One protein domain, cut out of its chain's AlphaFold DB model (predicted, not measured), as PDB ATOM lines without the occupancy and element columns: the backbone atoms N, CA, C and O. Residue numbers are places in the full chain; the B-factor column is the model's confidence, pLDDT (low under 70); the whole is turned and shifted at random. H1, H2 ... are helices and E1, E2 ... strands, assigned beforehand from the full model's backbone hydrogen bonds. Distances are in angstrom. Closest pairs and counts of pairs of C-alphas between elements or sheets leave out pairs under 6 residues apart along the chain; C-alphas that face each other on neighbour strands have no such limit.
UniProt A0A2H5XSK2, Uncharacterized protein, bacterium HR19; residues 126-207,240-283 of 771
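This is residues 126 to 207 and 240 to 283 of the 771 residues of an uncharacterized protein of bacterium HR19 (UniProt A0A2H5XSK2). Look for a twisted sheet of five strands that curls round one long helix, H3, which crosses its hollow face. H1 packs on H3, H2 only grazes the sheet, and the three long strands E2, E3 and E4 lie along the longest axis, E2 and E4 running towards the end where the link of residues 167 to 180 lies and E3 running back from it. You have 126 printed residues, with five named strands and three named helices in the order E1 H1 H2 E2 E3 E4 E5 H3. The sheet's order is E1 E2 E3 E4 E5, all antiparallel, and the class is mixed, helices and strands. The whole is compact, with a radius of gyration of the C-alphas of 15.5 A, yet elongated, spanning 50 by 29 by 24 A.

Start with the long strands: E2 is residues 154 to 166, 34.8 A long, E3 residues 181 to 193, 37.0 A, and E4 residues 195 to 207, 35.5 A. E2 bends by 56 degrees at residue 162, and E4 by 55 degrees at residue 204. Find C-alpha 126 at (-10.151, 46.505, 51.951), where E1 begins; it ends at residue 131. E5 is residues 245 to 250. H1 is residues 133 to 139 and H2 residues 141 to 146. H3 runs from C-alpha 260 at (-36.425, 53.091, 40.856) to C-alpha 278 at (-12.616, 43.876, 43.698), 25.7 A.

E2, E3 and E4 form a meander, each strand the antiparallel neighbour of the one before, in two hairpins. Check N 157 and O 190, 2.8 A, between E2 and E3, and N 189 and O 199, 2.8 A, between E3 and E4. At the edges, N 129 and O 156 of E1 and E2 are 3.0 A apart, and N 200 and O 249 of E4 and E5 2.9 A. The sheet curls round H3; the closest C-alphas of E5 and H3 are those of Asn 245 and Lys 268, 7.0 A. H1 and H3 make two layers with the sheet, helices on one face. H1 touches residues 266 to 270 of H3 alone, closest at the C-alphas of Phe 139 and Arg 266, 5.5 A, at a steep tilt of 44 degrees, opposite ways. H1 and H2 are close but not clearly touching, with the C-alphas of Lys 137 and Phe 144 closest, 7.4 A. H2 and H3 are apart. Every O i to N i+4 pair is within hydrogen-bond range in H1 and H3; in H2 it is 1 of 2.

The C-alphas farthest apart, those of Lys 148 and Val 169, are 50.5 A apart. Residues 208 to 239 are not printed, and C-alphas 207 and 240 stand 15.4 A apart across that cut. The link E2 to E3 is long; in it residues 170 to 171 pair antiparallel with residues 178 to 179. Mean pLDDT of the printed part is 70.4, with 52 residues under 70, among them 142 to 153, 250 to 257 and 276 to 283.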
ATOM      1  N   ILE A 126      -9.596  45.261  52.500       58.69
ATOM      2  CA  ILE A 126     -10.151  46.505  51.951       58.69
ATOM      3  C   ILE A 126      -9.446  46.753  50.618       58.69
ATOM      4  O   ILE A 126      -8.220  46.839  50.573       58.69
ATOM      5  N   PHE A 127     -10.205  46.881  49.539       62.47
ATOM      6  CA  PHE A 127      -9.683  47.156  48.206       62.47
ATOM      7  C   PHE A 127      -9.968  48.591  47.823       62.47
ATOM      8  O   PHE A 127     -11.120  49.007  47.851       62.47
ATOM      9  N   ARG A 128      -8.927  49.323  47.430       70.31
ATOM     10  CA  ARG A 128      -9.048  50.660  46.858       70.31
ATOM     11  C   ARG A 128      -8.485  50.644  45.446       70.31
ATOM     12  O   ARG A 128      -7.305  50.346  45.273       70.31
ATOM     13  N   THR A 129      -9.288  51.017  44.457       68.50
ATOM     14  CA  THR A 129      -8.817  51.181  43.075       68.50
ATOM     15  C   THR A 129      -9.355  52.453  42.436       68.50
ATOM     16  O   THR A 129     -10.395  52.973  42.840       68.50
ATOM     17  N   GLU A 130      -8.633  52.963  41.443       74.44
ATOM     18  CA  GLU A 130      -9.121  54.017  40.557       74.44
ATOM     19  C   GLU A 130      -9.918  53.355  39.430       74.44
ATOM     20  O   GLU A 130      -9.398  52.465  38.754       74.44
ATOM     21  N   ILE A 131     -11.165  53.776  39.226       68.38
ATOM     22  CA  ILE A 131     -11.948  53.353  38.062       68.38
ATOM     23  C   ILE A 131     -11.992  54.487  37.035       68.38
ATOM     24  O   ILE A 131     -12.173  55.649  37.422       68.38
ATOM     25  N   PRO A 132     -11.817  54.189  35.733       66.50
ATOM     26  CA  PRO A 132     -11.928  55.203  34.699       66.50
ATOM     27  C   PRO A 132     -13.262  55.946  34.798       66.50
ATOM     28  O   PRO A 132     -14.326  55.335  34.896       66.50
ATOM     29  N   ALA A 133     -13.213  57.277  34.745       61.62
ATOM     30  CA  ALA A 133     -14.394  58.117  34.947       61.62
ATOM     31  C   ALA A 133     -15.527  57.829  33.941       61.62
ATOM     32  O   ALA A 133     -16.698  58.034  34.262       61.62
ATOM     33  N   TYR A 134     -15.203  57.311  32.747       66.31
ATOM     34  CA  TYR A 134     -16.203  56.934  31.746       66.31
ATOM     35  C   TYR A 134     -17.084  55.758  32.196       66.31
ATOM     36  O   TYR A 134     -18.258  55.746  31.855       66.31
ATOM     37  N   ILE A 135     -16.579  54.831  33.019       68.38
ATOM     38  CA  ILE A 135     -17.349  53.681  33.529       68.38
ATOM     39  C   ILE A 135     -18.467  54.165  34.443       68.38
ATOM     40  O   ILE A 135     -19.616  53.741  34.345       68.38
ATOM     41  N   ILE A 136     -18.143  55.116  35.317       70.06
ATOM     42  CA  ILE A 136     -19.158  55.732  36.166       70.06
ATOM     43  C   ILE A 136     -20.110  56.569  35.319       70.06
ATOM     44  O   ILE A 136     -21.300  56.577  35.588       70.06
ATOM     45  N   LYS A 137     -19.625  57.258  34.281       69.25
ATOM     46  CA  LYS A 137     -20.501  58.016  33.379       69.25
ATOM     47  C   LYS A 137     -21.479  57.098  32.634       69.25
ATOM     48  O   LYS A 137     -22.624  57.488  32.446       69.25
ATOM     49  N   GLU A 138     -21.041  55.908  32.237       72.25
ATOM     50  CA  GLU A 138     -21.851  54.915  31.531       72.25
ATOM     51  C   GLU A 138     -22.957  54.345  32.428       72.25
ATOM     52  O   GLU A 138     -24.127  54.346  32.048       72.25
ATOM     53  N   PHE A 139     -22.611  53.896  33.637       72.69
ATOM     54  CA  PHE A 139     -23.579  53.244  34.525       72.69
ATOM     55  C   PHE A 139     -24.285  54.203  35.490       72.69
ATOM     56  O   PHE A 139     -25.337  53.865  36.026       72.69
ATOM     57  N   PHE A 140     -23.729  55.386  35.736       72.00
ATOM     58  CA  PHE A 140     -24.221  56.341  36.731       72.00
ATOM     59  C   PHE A 140     -23.944  57.828  36.368       72.00
ATOM     60  O   PHE A 140     -23.269  58.554  37.112       72.00
ATOM     61  N   PRO A 141     -24.470  58.328  35.230       70.12
ATOM     62  CA  PRO A 141     -24.221  59.694  34.747       70.12
ATOM     63  C   PRO A 141     -24.770  60.797  35.669       70.12
ATOM     64  O   PRO A 141     -24.222  61.903  35.729       70.12
ATOM     65  N   GLU A 142     -25.839  60.523  36.418       67.44
ATOM     66  CA  GLU A 142     -26.497  61.484  37.309       67.44
ATOM     67  C   GLU A 142     -25.590  61.895  38.479       67.44
ATOM     68  O   GLU A 142     -25.638  63.049  38.921       67.44
ATOM     69  N   GLY A 143     -24.692  61.002  38.916       62.81
ATOM     70  CA  GLY A 143     -23.687  61.288  39.942       62.81
ATOM     71  C   GLY A 143     -22.817  62.497  39.590       62.81
ATOM     72  O   GLY A 143     -22.584  63.361  40.436       62.81
ATOM     73  N   PHE A 144     -22.439  62.645  38.317       64.75
ATOM     74  CA  PHE A 144     -21.659  63.791  37.832       64.75
ATOM     75  C   PHE A 144     -22.456  65.102  37.818       64.75
ATOM     76  O   PHE A 144     -21.877  66.181  37.937       64.75
ATOM     77  N   THR A 145     -23.784  65.027  37.702       60.72
ATOM     78  CA  THR A 145     -24.662  66.208  37.673       60.72
ATOM     79  C   THR A 145     -24.841  66.801  39.075       60.72
ATOM     80  O   THR A 145     -24.886  68.021  39.237       60.72
ATOM     81  N   VAL A 146     -24.889  65.950  40.106       57.50
ATOM     82  CA  VAL A 146     -25.051  66.361  41.513       57.50
ATOM     83  C   VAL A 146     -23.785  67.020  42.075       57.50
ATOM     84  O   VAL A 146     -23.871  67.932  42.897       57.50
ATOM     85  N   LEU A 147     -22.605  66.597  41.617       59.19
ATOM     86  CA  LEU A 147     -21.320  67.013  42.184       59.19
ATOM     87  C   LEU A 147     -20.843  68.405  41.737       59.19
ATOM     88  O   LEU A 147     -19.861  68.904  42.282       59.19
ATOM     89  N   LYS A 148     -21.518  69.053  40.772       57.25
ATOM     90  CA  LYS A 148     -21.163  70.366  40.171       57.25
ATOM     91  C   LYS A 148     -19.728  70.483  39.602       57.25
ATOM     92  O   LYS A 148     -19.407  71.504  39.002       57.25
ATOM     93  N   GLN A 149     -18.886  69.461  39.746       57.34
ATOM     94  CA  GLN A 149     -17.530  69.335  39.215       57.34
ATOM     95  C   GLN A 149     -17.380  67.962  38.553       57.34
ATOM     96  O   GLN A 149     -17.971  66.986  39.011       57.34
ATOM     97  N   LYS A 150     -16.589  67.889  37.477       59.81
ATOM     98  CA  LYS A 150     -16.217  66.635  36.811       59.81
ATOM     99  C   LYS A 150     -14.934  66.113  37.466       59.81
ATOM    100  O   LYS A 150     -13.873  66.651  37.152       59.81
ATOM    101  N   PRO A 151     -14.989  65.147  38.398       57.75
ATOM    102  CA  PRO A 151     -13.767  64.593  38.956       57.75
ATOM    103  C   PRO A 151     -12.971  63.903  37.838       57.75
ATOM    104  O   PRO A 151     -13.506  63.054  37.129       57.75
ATOM    105  N   GLU A 152     -11.696  64.271  37.678       58.19
ATOM    106  CA  GLU A 152     -10.782  63.635  36.711       58.19
ATOM    107  C   GLU A 152     -10.516  62.157  37.052       58.19
ATOM    108  O   GLU A 152     -10.074  61.393  36.196       58.19
ATOM    109  N   LYS A 153     -10.795  61.756  38.301       63.50
ATOM    110  CA  LYS A 153     -10.555  60.423  38.858       63.50
ATOM    111  C   LYS A 153     -11.664  60.024  39.820       63.50
ATOM    112  O   LYS A 153     -12.116  60.854  40.608       63.50
ATOM    113  N   ALA A 154     -12.038  58.752  39.815       70.62
ATOM    114  CA  ALA A 154     -12.943  58.191  40.804       70.62
ATOM    115  C   ALA A 154     -12.296  57.002  41.506       70.62
ATOM    116  O   ALA A 154     -11.699  56.142  40.860       70.62
ATOM    117  N   TYR A 155     -12.423  56.965  42.830       80.06
ATOM    118  CA  TYR A 155     -11.881  55.887  43.649       80.06
ATOM    119  C   TYR A 155     -13.010  55.026  44.185       80.06
ATOM    120  O   TYR A 155     -14.038  55.543  44.619       80.06
ATOM    121  N   VAL A 156     -12.807  53.720  44.167       77.56
ATOM    122  CA  VAL A 156     -13.736  52.753  44.736       77.56
ATOM    123  C   VAL A 156     -13.051  52.031  45.871       77.56
ATOM    124  O   VAL A 156     -11.971  51.475  45.677       77.56
ATOM    125  N   ASP A 157     -13.709  52.037  47.021       80.75
ATOM    126  CA  ASP A 157     -13.362  51.290  48.215       80.75
ATOM    127  C   ASP A 157     -14.328  50.114  48.360       80.75
ATOM    128  O   ASP A 157     -15.537  50.314  48.411       80.75
ATOM    129  N   VAL A 158     -13.828  48.886  48.446       76.81
ATOM    130  CA  VAL A 158     -14.647  47.701  48.721       76.81
ATOM    131  C   VAL A 158     -14.166  47.040  49.999       76.81
ATOM    132  O   VAL A 158     -12.965  46.859  50.199       76.81
ATOM    133  N   LYS A 159     -15.104  46.697  50.878       77.94
ATOM    134  CA  LYS A 159     -14.838  46.061  52.168       77.94
ATOM    135  C   LYS A 159     -15.707  44.818  52.331       77.94
ATOM    136  O   LYS A 159     -16.934  44.933  52.329       77.94
ATOM    137  N   LEU A 160     -15.077  43.659  52.531       75.12
ATOM    138  CA  LEU A 160     -15.770  42.430  52.925       75.12
ATOM    139  C   LEU A 160     -16.255  42.535  54.373       75.12
ATOM    140  O   LEU A 160     -15.483  42.855  55.277       75.12
ATOM    141  N   TRP A 161     -17.539  42.266  54.582       73.75
ATOM    142  CA  TRP A 161     -18.183  42.304  55.894       73.75
ATOM    143  C   TRP A 161     -18.454  40.916  56.458       73.75
ATOM    144  O   TRP A 161     -18.238  40.688  57.645       73.75
ATOM    145  N   LEU A 162     -18.907  39.990  55.615       76.88
ATOM    146  CA  LEU A 162     -19.212  38.621  56.017       76.88
ATOM    147  C   LEU A 162     -18.913  37.657  54.868       76.88
ATOM    148  O   LEU A 162     -19.167  37.980  53.708       76.88
ATOM    149  N   ALA A 163     -18.402  36.471  55.207       73.62
ATOM    150  CA  ALA A 163     -18.257  35.345  54.291       73.62
ATOM    151  C   ALA A 163     -18.734  34.046  54.957       73.62
ATOM    152  O   ALA A 163     -18.373  33.770  56.110       73.62
ATOM    153  N   ASN A 164     -19.518  33.254  54.229       79.00
ATOM    154  CA  ASN A 164     -19.978  31.929  54.635       79.00
ATOM    155  C   ASN A 164     -19.730  30.905  53.518       79.00
ATOM    156  O   ASN A 164     -19.789  31.267  52.347       79.00
ATOM    157  N   ILE A 165     -19.449  29.645  53.868       74.62
ATOM    158  CA  ILE A 165     -19.177  28.570  52.901       74.62
ATOM    159  C   ILE A 165     -20.324  27.564  52.938       74.62
ATOM    160  O   ILE A 165     -20.618  26.991  53.985       74.62
ATOM    161  N   ILE A 166     -20.952  27.350  51.790       77.62
ATOM    162  CA  ILE A 166     -22.053  26.417  51.581       77.62
ATOM    163  C   ILE A 166     -21.474  25.174  50.885       77.62
ATOM    164  O   ILE A 166     -21.011  25.285  49.745       77.62
ATOM    165  N   PRO A 167     -21.441  24.002  51.548       70.81
ATOM    166  CA  PRO A 167     -20.988  22.757  50.940       70.81
ATOM    167  C   PRO A 167     -22.021  22.269  49.924       70.81
ATOM    168  O   PRO A 167     -23.040  21.683  50.277       70.81
ATOM    169  N   GLU A 168     -21.755  22.523  48.652       73.50
ATOM    170  CA  GLU A 168     -22.612  22.142  47.538       73.50
ATOM    171  C   GLU A 168     -21.699  21.769  46.371       73.50
ATOM    172  O   GLU A 168     -20.884  22.587  45.941       73.50
ATOM    173  N   VAL A 169     -21.811  20.533  45.885       71.75
ATOM    174  CA  VAL A 169     -21.122  20.089  44.670       71.75
ATOM    175  C   VAL A 169     -22.107  20.195  43.523       71.75
ATOM    176  O   VAL A 169     -23.221  19.678  43.601       71.75
ATOM    177  N   GLY A 170     -21.696  20.840  42.443       72.19
ATOM    178  CA  GLY A 170     -22.552  21.000  41.283       72.19
ATOM    179  C   GLY A 170     -21.791  21.539  40.091       72.19
ATOM    180  O   GLY A 170     -20.582  21.754  40.137       72.19
ATOM    181  N   ARG A 171     -22.531  21.772  39.015       71.94
ATOM    182  CA  ARG A 171     -22.042  22.485  37.843       71.94
ATOM    183  C   ARG A 171     -22.743  23.823  37.784       71.94
ATOM    184  O   ARG A 171     -23.963  23.880  37.914       71.94
ATOM    185  N   ASP A 172     -21.984  24.897  37.633       68.81
ATOM    186  CA  ASP A 172     -22.588  26.207  37.443       68.81
ATOM    187  C   ASP A 172     -23.163  26.267  36.021       68.81
ATOM    188  O   ASP A 172     -22.424  26.137  35.046       68.81
ATOM    189  N   GLU A 173     -24.484  26.403  35.882       65.75
ATOM    190  CA  GLU A 173     -25.156  26.394  34.575       65.75
ATOM    191  C   GLU A 173     -24.742  27.585  33.699       65.75
ATOM    192  O   GLU A 173     -24.642  27.456  32.478       65.75
ATOM    193  N   LYS A 174     -24.450  28.736  34.319       60.47
ATOM    194  CA  LYS A 174     -24.041  29.966  33.629       60.47
ATOM    195  C   LYS A 174     -22.581  29.892  33.192       60.47
ATOM    196  O   LYS A 174     -22.230  30.366  32.114       60.47
ATOM    197  N   CYS A 175     -21.735  29.287  34.016       56.25
ATOM    198  CA  CYS A 175     -20.299  29.239  33.805       56.25
ATOM    199  C   CYS A 175     -19.789  27.921  33.201       56.25
ATOM    200  O   CYS A 175     -18.624  27.833  32.814       56.25
ATOM    201  N   SER A 176     -20.639  26.895  33.128       61.25
ATOM    202  CA  SER A 176     -20.360  25.558  32.592       61.25
ATOM    203  C   SER A 176     -19.161  24.820  33.209       61.25
ATOM    204  O   SER A 176     -18.686  23.852  32.605       61.25
ATOM    205  N   PHE A 177     -18.715  25.195  34.414       62.94
ATOM    206  CA  PHE A 177     -17.665  24.501  35.171       62.94
ATOM    207  C   PHE A 177     -18.211  23.839  36.442       62.94
ATOM    208  O   PHE A 177     -19.223  24.268  36.996       62.94
ATOM    209  N   ASP A 178     -17.507  22.809  36.907       65.94
ATOM    210  CA  ASP A 178     -17.831  22.089  38.137       65.94
ATOM    211  C   ASP A 178     -17.237  22.814  39.356       65.94
ATOM    212  O   ASP A 178     -16.098  23.285  39.312       65.94
ATOM    213  N   TYR A 179     -18.000  22.906  40.444       71.00
ATOM    214  CA  TYR A 179     -17.590  23.514  41.709       71.00
ATOM    215  C   TYR A 179     -17.818  22.568  42.885       71.00
ATOM    216  O   TYR A 179     -18.602  21.622  42.808       71.00
ATOM    217  N   LEU A 180     -17.103  22.828  43.980       69.88
ATOM    218  CA  LEU A 180     -17.071  21.953  45.157       69.88
ATOM    219  C   LEU A 180     -17.721  22.572  46.401       69.88
ATOM    220  O   LEU A 180     -18.000  21.864  47.366       69.88
ATOM    221  N   ALA A 181     -17.925  23.888  46.389       71.12
ATOM    222  CA  ALA A 181     -18.658  24.645  47.397       71.12
ATOM    223  C   ALA A 181     -19.104  25.993  46.802       71.12
ATOM    224  O   ALA A 181     -18.650  26.366  45.721       71.12
ATOM    225  N   LYS A 182     -19.935  26.759  47.513       76.50
ATOM    226  CA  LYS A 182     -20.218  28.175  47.215       76.50
ATOM    227  C   LYS A 182     -19.836  29.058  48.397       76.50
ATOM    228  O   LYS A 182     -20.065  28.689  49.543       76.50
ATOM    229  N   ALA A 183     -19.283  30.233  48.126       75.44
ATOM    230  CA  ALA A 183     -19.097  31.286  49.111       75.44
ATOM    231  C   ALA A 183     -20.212  32.324  48.991       75.44
ATOM    232  O   ALA A 183     -20.394  32.921  47.934       75.44
ATOM    233  N   GLU A 184     -20.922  32.573  50.082       82.81
ATOM    234  CA  GLU A 184     -21.835  33.703  50.220       82.81
ATOM    235  C   GLU A 184     -21.078  34.879  50.845       82.81
ATOM    236  O   GLU A 184     -20.544  34.760  51.951       82.81
ATOM    237  N   MET A 185     -21.003  36.001  50.126       79.75
ATOM    238  CA  MET A 185     -20.213  37.176  50.496       79.75
ATOM    239  C   MET A 185     -21.109  38.407  50.640       79.75
ATOM    240  O   MET A 185     -21.934  38.691  49.774       79.75
ATOM    241  N   GLN A 186     -20.912  39.172  51.715       84.44
ATOM    242  CA  GLN A 186     -21.528  40.486  51.910       84.44
ATOM    243  C   GLN A 186     -20.449  41.564  51.884       84.44
ATOM    244  O   GLN A 186     -19.501  41.510  52.672       84.44
ATOM    245  N   VAL A 187     -20.592  42.550  50.999       83.50
ATOM    246  CA  VAL A 187     -19.609  43.623  50.807       83.50
ATOM    247  C   VAL A 187     -20.245  45.007  50.910       83.50
ATOM    248  O   VAL A 187     -21.405  45.220  50.555       83.50
ATOM    249  N   GLN A 188     -19.441  45.964  51.363       86.19
ATOM    250  CA  GLN A 188     -19.732  47.391  51.306       86.19
ATOM    251  C   GLN A 188     -18.864  48.030  50.219       86.19
ATOM    252  O   GLN A 188     -17.640  47.905  50.259       86.19
ATOM    253  N   ILE A 189     -19.491  48.728  49.275       85.88
ATOM    254  CA  ILE A 189     -18.849  49.431  48.162       85.88
ATOM    255  C   ILE A 189     -19.018  50.937  48.372       85.88
ATOM    256  O   ILE A 189     -20.131  51.455  48.329       85.88
ATOM    257  N   GLY A 190     -17.913  51.639  48.600       84.81
ATOM    258  CA  GLY A 190     -17.820  53.088  48.706       84.81
ATOM    259  C   GLY A 190     -17.260  53.702  47.424       84.81
ATOM    260  O   GLY A 190     -16.111  53.454  47.079       84.81
ATOM    261  N   ILE A 191     -18.027  54.534  46.723       82.31
ATOM    262  CA  ILE A 191     -17.573  55.227  45.507       82.31
ATOM    263  C   ILE A 191     -17.287  56.689  45.854       82.31
ATOM    264  O   ILE A 191     -18.200  57.434  46.209       82.31
ATOM    265  N   ALA A 192     -16.024  57.103  45.766       76.94
ATOM    266  CA  ALA A 192     -15.553  58.441  46.101       76.94
ATOM    267  C   ALA A 192     -15.364  59.306  44.845       76.94
ATOM    268  O   ALA A 192     -14.487  59.061  44.014       76.94
ATOM    269  N   MET A 193     -16.181  60.356  44.746       69.75
ATOM    270  CA  MET A 193     -16.197  61.322  43.643       69.75
ATOM    271  C   MET A 193     -16.448  62.732  44.194       69.75
ATOM    272  O   MET A 193     -17.496  63.319  43.977       69.75
ATOM    273  N   GLY A 194     -15.566  63.254  45.047       66.62
ATOM    274  CA  GLY A 194     -15.816  64.501  45.798       66.62
ATOM    275  C   GLY A 194     -16.804  64.359  46.974       66.62
ATOM    276  O   GLY A 194     -16.646  65.041  47.982       66.62
ATOM    277  N   LYS A 195     -17.753  63.415  46.903       70.75
ATOM    278  CA  LYS A 195     -18.506  62.829  48.028       70.75
ATOM    279  C   LYS A 195     -18.416  61.300  47.933       70.75
ATOM    280  O   LYS A 195     -18.321  60.772  46.826       70.75
ATOM    281  N   THR A 196     -18.427  60.606  49.070       75.12
ATOM    282  CA  THR A 196     -18.446  59.135  49.114       75.12
ATOM    283  C   THR A 196     -19.879  58.629  49.180       75.12
ATOM    284  O   THR A 196     -20.657  59.084  50.019       75.12
ATOM    285  N   PHE A 197     -20.211  57.680  48.313       78.75
ATOM    286  CA  PHE A 197     -21.502  57.005  48.293       78.75
ATOM    287  C   PHE A 197     -21.336  55.536  48.667       78.75
ATOM    288  O   PHE A 197     -20.492  54.871  48.070       78.75
ATOM    289  N   ASN A 198     -22.124  55.028  49.619       83.44
ATOM    290  CA  ASN A 198     -22.030  53.637  50.060       83.44
ATOM    291  C   ASN A 198     -23.181  52.792  49.514       83.44
ATOM    292  O   ASN A 198     -24.342  53.206  49.533       83.44
ATOM    293  N   ILE A 199     -22.842  51.583  49.078       85.94
ATOM    294  CA  ILE A 199     -23.772  50.561  48.611       85.94
ATOM    295  C   ILE A 199     -23.435  49.259  49.332       85.94
ATOM    296  O   ILE A 199     -22.273  48.861  49.392       85.94
ATOM    297  N   TRP A 200     -24.449  48.595  49.874       85.44
ATOM    298  CA  TRP A 200     -24.314  47.287  50.506       85.44
ATOM    299  C   TRP A 200     -24.934  46.220  49.634       85.44
ATOM    300  O   TRP A 200     -26.076  46.365  49.191       85.44
ATOM    301  N   THR A 201     -24.194  45.144  49.398       86.56
ATOM    302  CA  THR A 201     -24.668  44.081  48.523       86.56
ATOM    303  C   THR A 201     -24.161  42.707  48.935       86.56
ATOM    304  O   THR A 201     -23.044  42.569  49.441       86.56
ATOM    305  N   SER A 202     -25.007  41.699  48.736       85.50
ATOM    306  CA  SER A 202     -24.686  40.284  48.903       85.50
ATOM    307  C   SER A 202     -24.633  39.584  47.553       85.50
ATOM    308  O   SER A 202     -25.437  39.875  46.668       85.50
ATOM    309  N   PHE A 203     -23.697  38.652  47.401       79.38
ATOM    310  CA  PHE A 203     -23.571  37.808  46.216       79.38
ATOM    311  C   PHE A 203     -23.008  36.430  46.584       79.38
ATOM    312  O   PHE A 203     -22.352  36.268  47.615       79.38
ATOM    313  N   GLN A 204     -23.269  35.434  45.739       80.12
ATOM    314  CA  GLN A 204     -22.743  34.077  45.892       80.12
ATOM    315  C   GLN A 204     -21.750  33.761  44.773       80.12
ATOM    316  O   GLN A 204     -21.982  34.129  43.622       80.12
ATOM    317  N   VAL A 205     -20.653  33.077  45.105       72.88
ATOM    318  CA  VAL A 205     -19.623  32.672  44.139       72.88
ATOM    319  C   VAL A 205     -19.249  31.205  44.343       72.88
ATOM    320  O   VAL A 205     -18.866  30.836  45.455       72.88
ATOM    321  N   PRO A 206     -19.328  30.348  43.315       72.06
ATOM    322  CA  PRO A 206     -18.851  28.974  43.414       72.06
ATOM    323  C   PRO A 206     -17.333  28.912  43.633       72.06
ATOM    324  O   PRO A 206     -16.578  29.770  43.187       72.06
ATOM    325  N   ILE A 207     -16.871  27.876  44.322       68.00
ATOM    326  CA  ILE A 207     -15.477  27.652  44.701       68.00
ATOM    327  C   ILE A 207     -14.962  26.419  43.961       68.00
ATOM    328  O   ILE A 207     -15.535  25.329  44.040       68.00
ATOM    329  N   ASN A 240     -18.686  35.571  33.503       50.06
ATOM    330  CA  ASN A 240     -19.109  36.833  32.900       50.06
ATOM    331  C   ASN A 240     -20.638  37.083  32.865       50.06
ATOM    332  O   ASN A 240     -21.142  37.914  32.114       50.06
ATOM    333  N   THR A 241     -21.420  36.374  33.671       51.41
ATOM    334  CA  THR A 241     -22.807  36.772  33.911       51.41
ATOM    335  C   THR A 241     -22.826  37.918  34.914       51.41
ATOM    336  O   THR A 241     -21.981  37.980  35.804       51.41
ATOM    337  N   LYS A 242     -23.769  38.860  34.748       59.91
ATOM    338  CA  LYS A 242     -24.079  39.877  35.763       59.91
ATOM    339  C   LYS A 242     -24.114  39.157  37.109       59.91
ATOM    340  O   LYS A 242     -24.979  38.297  37.281       59.91
ATOM    341  N   ILE A 243     -23.145  39.445  37.987       65.00
ATOM    342  CA  ILE A 243     -23.076  38.811  39.305       65.00
ATOM    343  C   ILE A 243     -24.409  39.125  39.955       65.00
ATOM    344  O   ILE A 243     -24.703  40.294  40.208       65.00
ATOM    345  N   GLU A 244     -25.240  38.099  40.119       70.06
ATOM    346  CA  GLU A 244     -26.541  38.276  40.728       70.06
ATOM    347  C   GLU A 244     -26.299  38.657  42.172       70.06
ATOM    348  O   GLU A 244     -25.799  37.879  42.984       70.06
ATOM    349  N   ASN A 245     -26.589  39.919  42.438       75.75
ATOM    350  CA  ASN A 245     -26.381  40.516  43.721       75.75
ATOM    351  C   ASN A 245     -27.649  41.237  44.155       75.75
ATOM    352  O   ASN A 245     -28.369  41.863  43.362       75.75
ATOM    353  N   GLU A 246     -27.934  41.119  45.441       83.38
ATOM    354  CA  GLU A 246     -29.041  41.819  46.062       83.38
ATOM    355  C   GLU A 246     -28.510  43.124  46.651       83.38
ATOM    356  O   GLU A 246     -27.485  43.141  47.338       83.38
ATOM    357  N   ILE A 247     -29.168  44.240  46.327       81.44
ATOM    358  CA  ILE A 247     -28.850  45.539  46.923       81.44
ATOM    359  C   ILE A 247     -29.598  45.604  48.249       81.44
ATOM    360  O   ILE A 247     -30.824  45.680  48.272       81.44
ATOM    361  N   ILE A 248     -28.846  45.576  49.346       80.44
ATOM    362  CA  ILE A 248     -29.384  45.534  50.708       80.44
ATOM    363  C   ILE A 248     -29.748  46.952  51.170       80.44
ATOM    364  O   ILE A 248     -30.794  47.173  51.775       80.44
ATOM    365  N   TYR A 249     -28.880  47.927  50.885       72.81
ATOM    366  CA  TYR A 249     -29.060  49.327  51.272       72.81
ATOM    367  C   TYR A 249     -28.199  50.255  50.399       72.81
ATOM    368  O   TYR A 249     -27.066  49.911  50.050       72.81
ATOM    369  N   GLU A 250     -28.717  51.444  50.076       66.94
ATOM    370  CA  GLU A 250     -28.042  52.457  49.255       66.94
ATOM    371  C   GLU A 250     -28.367  53.887  49.721       66.94
ATOM    372  O   GLU A 250     -29.519  54.224  49.993       66.94
ATOM    373  N   ASP A 251     -27.360  54.761  49.757       68.06
ATOM    374  CA  ASP A 251     -27.510  56.158  50.210       68.06
ATOM    375  C   ASP A 251     -28.115  57.109  49.141       68.06
ATOM    376  O   ASP A 251     -28.217  58.316  49.370       68.06
ATOM    377  N   ILE A 252     -28.458  56.615  47.940       63.88
ATOM    378  CA  ILE A 252     -28.522  57.447  46.714       63.88
ATOM    379  C   ILE A 252     -29.846  57.360  45.930       63.88
ATOM    380  O   ILE A 252     -30.015  58.075  44.940       63.88
ATOM    381  N   SER A 253     -30.813  56.547  46.359       58.62
ATOM    382  CA  SER A 253     -32.060  56.318  45.599       58.62
ATOM    383  C   SER A 253     -32.868  57.596  45.301       58.62
ATOM    384  O   SER A 253     -33.622  57.640  44.334       58.62
ATOM    385  N   GLY A 254     -32.676  58.669  46.081       60.47
ATOM    386  CA  GLY A 254     -33.364  59.957  45.913       60.47
ATOM    387  C   GLY A 254     -32.756  60.946  44.904       60.47
ATOM    388  O   GLY A 254     -33.298  62.041  44.763       60.47
ATOM    389  N   LEU A 255     -31.637  60.632  44.235       58.66
ATOM    390  CA  LEU A 255     -30.935  61.577  43.337       58.66
ATOM    391  C   LEU A 255     -31.190  61.346  41.839       58.66
ATOM    392  O   LEU A 255     -30.825  62.190  41.017       58.66
ATOM    393  N   ALA A 256     -31.793  60.219  41.470       61.44
ATOM    394  CA  ALA A 256     -31.978  59.831  40.080       61.44
ATOM    395  C   ALA A 256     -33.277  60.410  39.494       61.44
ATOM    396  O   ALA A 256     -34.326  60.381  40.132       61.44
ATOM    397  N   LYS A 257     -33.225  60.918  38.256       68.44
ATOM    398  CA  LYS A 257     -34.413  61.375  37.500       68.44
ATOM    399  C   LYS A 257     -35.131  60.238  36.753       68.44
ATOM    400  O   LYS A 257     -36.001  60.505  35.930       68.44
ATOM    401  N   ILE A 258     -34.731  58.995  37.006       71.62
ATOM    402  CA  ILE A 258     -35.236  57.775  36.365       71.62
ATOM    403  C   ILE A 258     -36.054  56.948  37.361       71.62
ATOM    404  O   ILE A 258     -36.063  57.233  38.559       71.62
ATOM    405  N   SER A 259     -36.759  55.928  36.864       79.19
ATOM    406  CA  SER A 259     -37.520  55.022  37.727       79.19
ATOM    407  C   SER A 259     -36.604  54.275  38.704       79.19
ATOM    408  O   SER A 259     -35.426  54.041  38.420       79.19
ATOM    409  N   ARG A 260     -37.158  53.872  39.854       75.62
ATOM    410  CA  ARG A 260     -36.425  53.091  40.856       75.62
ATOM    411  C   ARG A 260     -35.878  51.797  40.248       75.62
ATOM    412  O   ARG A 260     -34.704  51.513  40.416       75.62
ATOM    413  N   ASP A 261     -36.670  51.061  39.478       79.81
ATOM    414  CA  ASP A 261     -36.229  49.780  38.911       79.81
ATOM    415  C   ASP A 261     -35.076  49.949  37.909       79.81
ATOM    416  O   ASP A 261     -34.092  49.211  37.954       79.81
ATOM    417  N   GLU A 262     -35.143  50.975  37.055       77.94
ATOM    418  CA  GLU A 262     -34.069  51.294  36.107       77.94
ATOM    419  C   GLU A 262     -32.785  51.731  36.827       77.94
ATOM    420  O   GLU A 262     -31.683  51.334  36.445       77.94
ATOM    421  N   PHE A 263     -32.922  52.505  37.905       76.19
ATOM    422  CA  PHE A 263     -31.803  52.892  38.757       76.19
ATOM    423  C   PHE A 263     -31.135  51.672  39.398       76.19
ATOM    424  O   PHE A 263     -29.916  51.521  39.311       76.19
ATOM    425  N   TYR A 264     -31.924  50.762  39.971       77.12
ATOM    426  CA  TYR A 264     -31.419  49.535  40.584       77.12
ATOM    427  C   TYR A 264     -30.710  48.643  39.562       77.12
ATOM    428  O   TYR A 264     -29.669  48.070  39.869       77.12
ATOM    429  N   GLU A 265     -31.218  48.544  38.334       79.50
ATOM    430  CA  GLU A 265     -30.565  47.767  37.279       79.50
ATOM    431  C   GLU A 265     -29.207  48.349  36.873       79.50
ATOM    432  O   GLU A 265     -28.238  47.599  36.705       79.50
ATOM    433  N   ARG A 266     -29.097  49.678  36.787       80.12
ATOM    434  CA  ARG A 266     -27.827  50.372  36.532       80.12
ATOM    435  C   ARG A 266     -26.832  50.208  37.685       80.12
ATOM    436  O   ARG A 266     -25.674  49.868  37.441       80.12
ATOM    437  N   ILE A 267     -27.282  50.366  38.933       78.62
ATOM    438  CA  ILE A 267     -26.446  50.148  40.124       78.62
ATOM    439  C   ILE A 267     -26.006  48.689  40.230       78.62
ATOM    440  O   ILE A 267     -24.844  48.435  40.541       78.62
ATOM    441  N   LYS A 268     -26.869  47.719  39.909       79.62
ATOM    442  CA  LYS A 268     -26.467  46.309  39.825       79.62
ATOM    443  C   LYS A 268     -25.362  46.118  38.793       79.62
ATOM    444  O   LYS A 268     -24.360  45.517  39.129       79.62
ATOM    445  N   LYS A 269     -25.459  46.689  37.585       77.50
ATOM    446  CA  LYS A 269     -24.372  46.599  36.585       77.50
ATOM    447  C   LYS A 269     -23.055  47.203  37.089       77.50
ATOM    448  O   LYS A 269     -22.016  46.555  36.993       77.50
ATOM    449  N   LEU A 270     -23.104  48.401  37.677       78.31
ATOM    450  CA  LEU A 270     -21.925  49.064  38.241       78.31
ATOM    451  C   LEU A 270     -21.315  48.266  39.400       78.31
ATOM    452  O   LEU A 270     -20.102  48.096  39.459       78.31
ATOM    453  N   THR A 271     -22.140  47.769  40.320       79.56
ATOM    454  CA  THR A 271     -21.676  46.978  41.468       79.56
ATOM    455  C   THR A 271     -21.197  45.600  41.049       79.56
ATOM    456  O   THR A 271     -20.168  45.182  41.555       79.56
ATOM    457  N   SER A 272     -21.833  44.933  40.081       76.12
ATOM    458  CA  SER A 272     -21.301  43.711  39.471       76.12
ATOM    459  C   SER A 272     -19.922  43.976  38.864       76.12
ATOM    460  O   SER A 272     -19.005  43.212  39.142       76.12
ATOM    461  N   TYR A 273     -19.735  45.077  38.121       73.00
ATOM    462  CA  TYR A 273     -18.431  45.470  37.573       73.00
ATOM    463  C   TYR A 273     -17.401  45.788  38.670       73.00
ATOM    464  O   TYR A 273     -16.247  45.384  38.583       73.00
ATOM    465  N   ILE A 274     -17.800  46.473  39.742       75.19
ATOM    466  CA  ILE A 274     -16.914  46.787  40.869       75.19
ATOM    467  C   ILE A 274     -16.550  45.537  41.673       75.19
ATOM    468  O   ILE A 274     -15.388  45.387  42.028       75.19
ATOM    469  N   ILE A 275     -17.502  44.648  41.968       73.44
ATOM    470  CA  ILE A 275     -17.248  43.350  42.614       73.44
ATOM    471  C   ILE A 275     -16.285  42.555  41.735       73.44
ATOM    472  O   ILE A 275     -15.312  41.986  42.217       73.44
ATOM    473  N   TYR A 276     -16.501  42.607  40.428       64.75
ATOM    474  CA  TYR A 276     -15.615  42.026  39.445       64.75
ATOM    475  C   TYR A 276     -14.231  42.704  39.371       64.75
ATOM    476  O   TYR A 276     -13.239  42.056  39.089       64.75
ATOM    477  N   LEU A 277     -14.079  43.985  39.694       63.44
ATOM    478  CA  LEU A 277     -12.748  44.575  39.891       63.44
ATOM    479  C   LEU A 277     -12.142  44.205  41.255       63.44
ATOM    480  O   LEU A 277     -10.930  44.004  41.346       63.44
ATOM    481  N   TYR A 278     -12.974  44.115  42.296       64.06
ATOM    482  CA  TYR A 278     -12.616  43.876  43.698       64.06
ATOM    483  C   TYR A 278     -12.038  42.493  43.939       64.06
ATOM    484  O   TYR A 278     -10.994  42.352  44.571       64.06
ATOM    485  N   LEU A 279     -12.691  41.481  43.378       58.03
ATOM    486  CA  LEU A 279     -12.201  40.110  43.371       58.03
ATOM    487  C   LEU A 279     -10.899  39.982  42.517       58.03
ATOM    488  O   LEU A 279     -10.269  38.927  42.478       58.03
ATOM    489  N   GLY A 280     -10.439  41.112  41.953       45.72
ATOM    490  CA  GLY A 280      -9.097  41.409  41.475       45.72
ATOM    491  C   GLY A 280      -9.010  41.264  39.969       45.72
ATOM    492  O   GLY A 280      -8.964  40.130  39.529       45.72
ATOM    493  N   ASN A 281      -8.940  42.377  39.213       34.59
ATOM    494  CA  ASN A 281      -8.760  42.446  37.744       34.59
ATOM    495  C   ASN A 281      -9.055  41.107  37.057       34.59
ATOM    496  O   ASN A 281      -8.151  40.314  36.786       34.59
ATOM    497  N   ILE A 282     -10.348  40.854  36.952       35.12
ATOM    498  CA  ILE A 282     -11.030  39.699  36.388       35.12
ATOM    499  C   ILE A 282     -11.306  40.229  34.972       35.12
ATOM    500  O   ILE A 282     -11.745  41.350  34.829       35.12
ATOM    501  N   ASP A 283     -10.796  39.692  33.884       29.08
ATOM    502  CA  ASP A 283     -11.345  38.499  33.281       29.08
ATOM    503  C   ASP A 283     -11.019  37.287  34.070       29.08
ATOM    504  O   ASP A 283      -9.893  37.128  34.484       29.08
TER     505      ASP A 283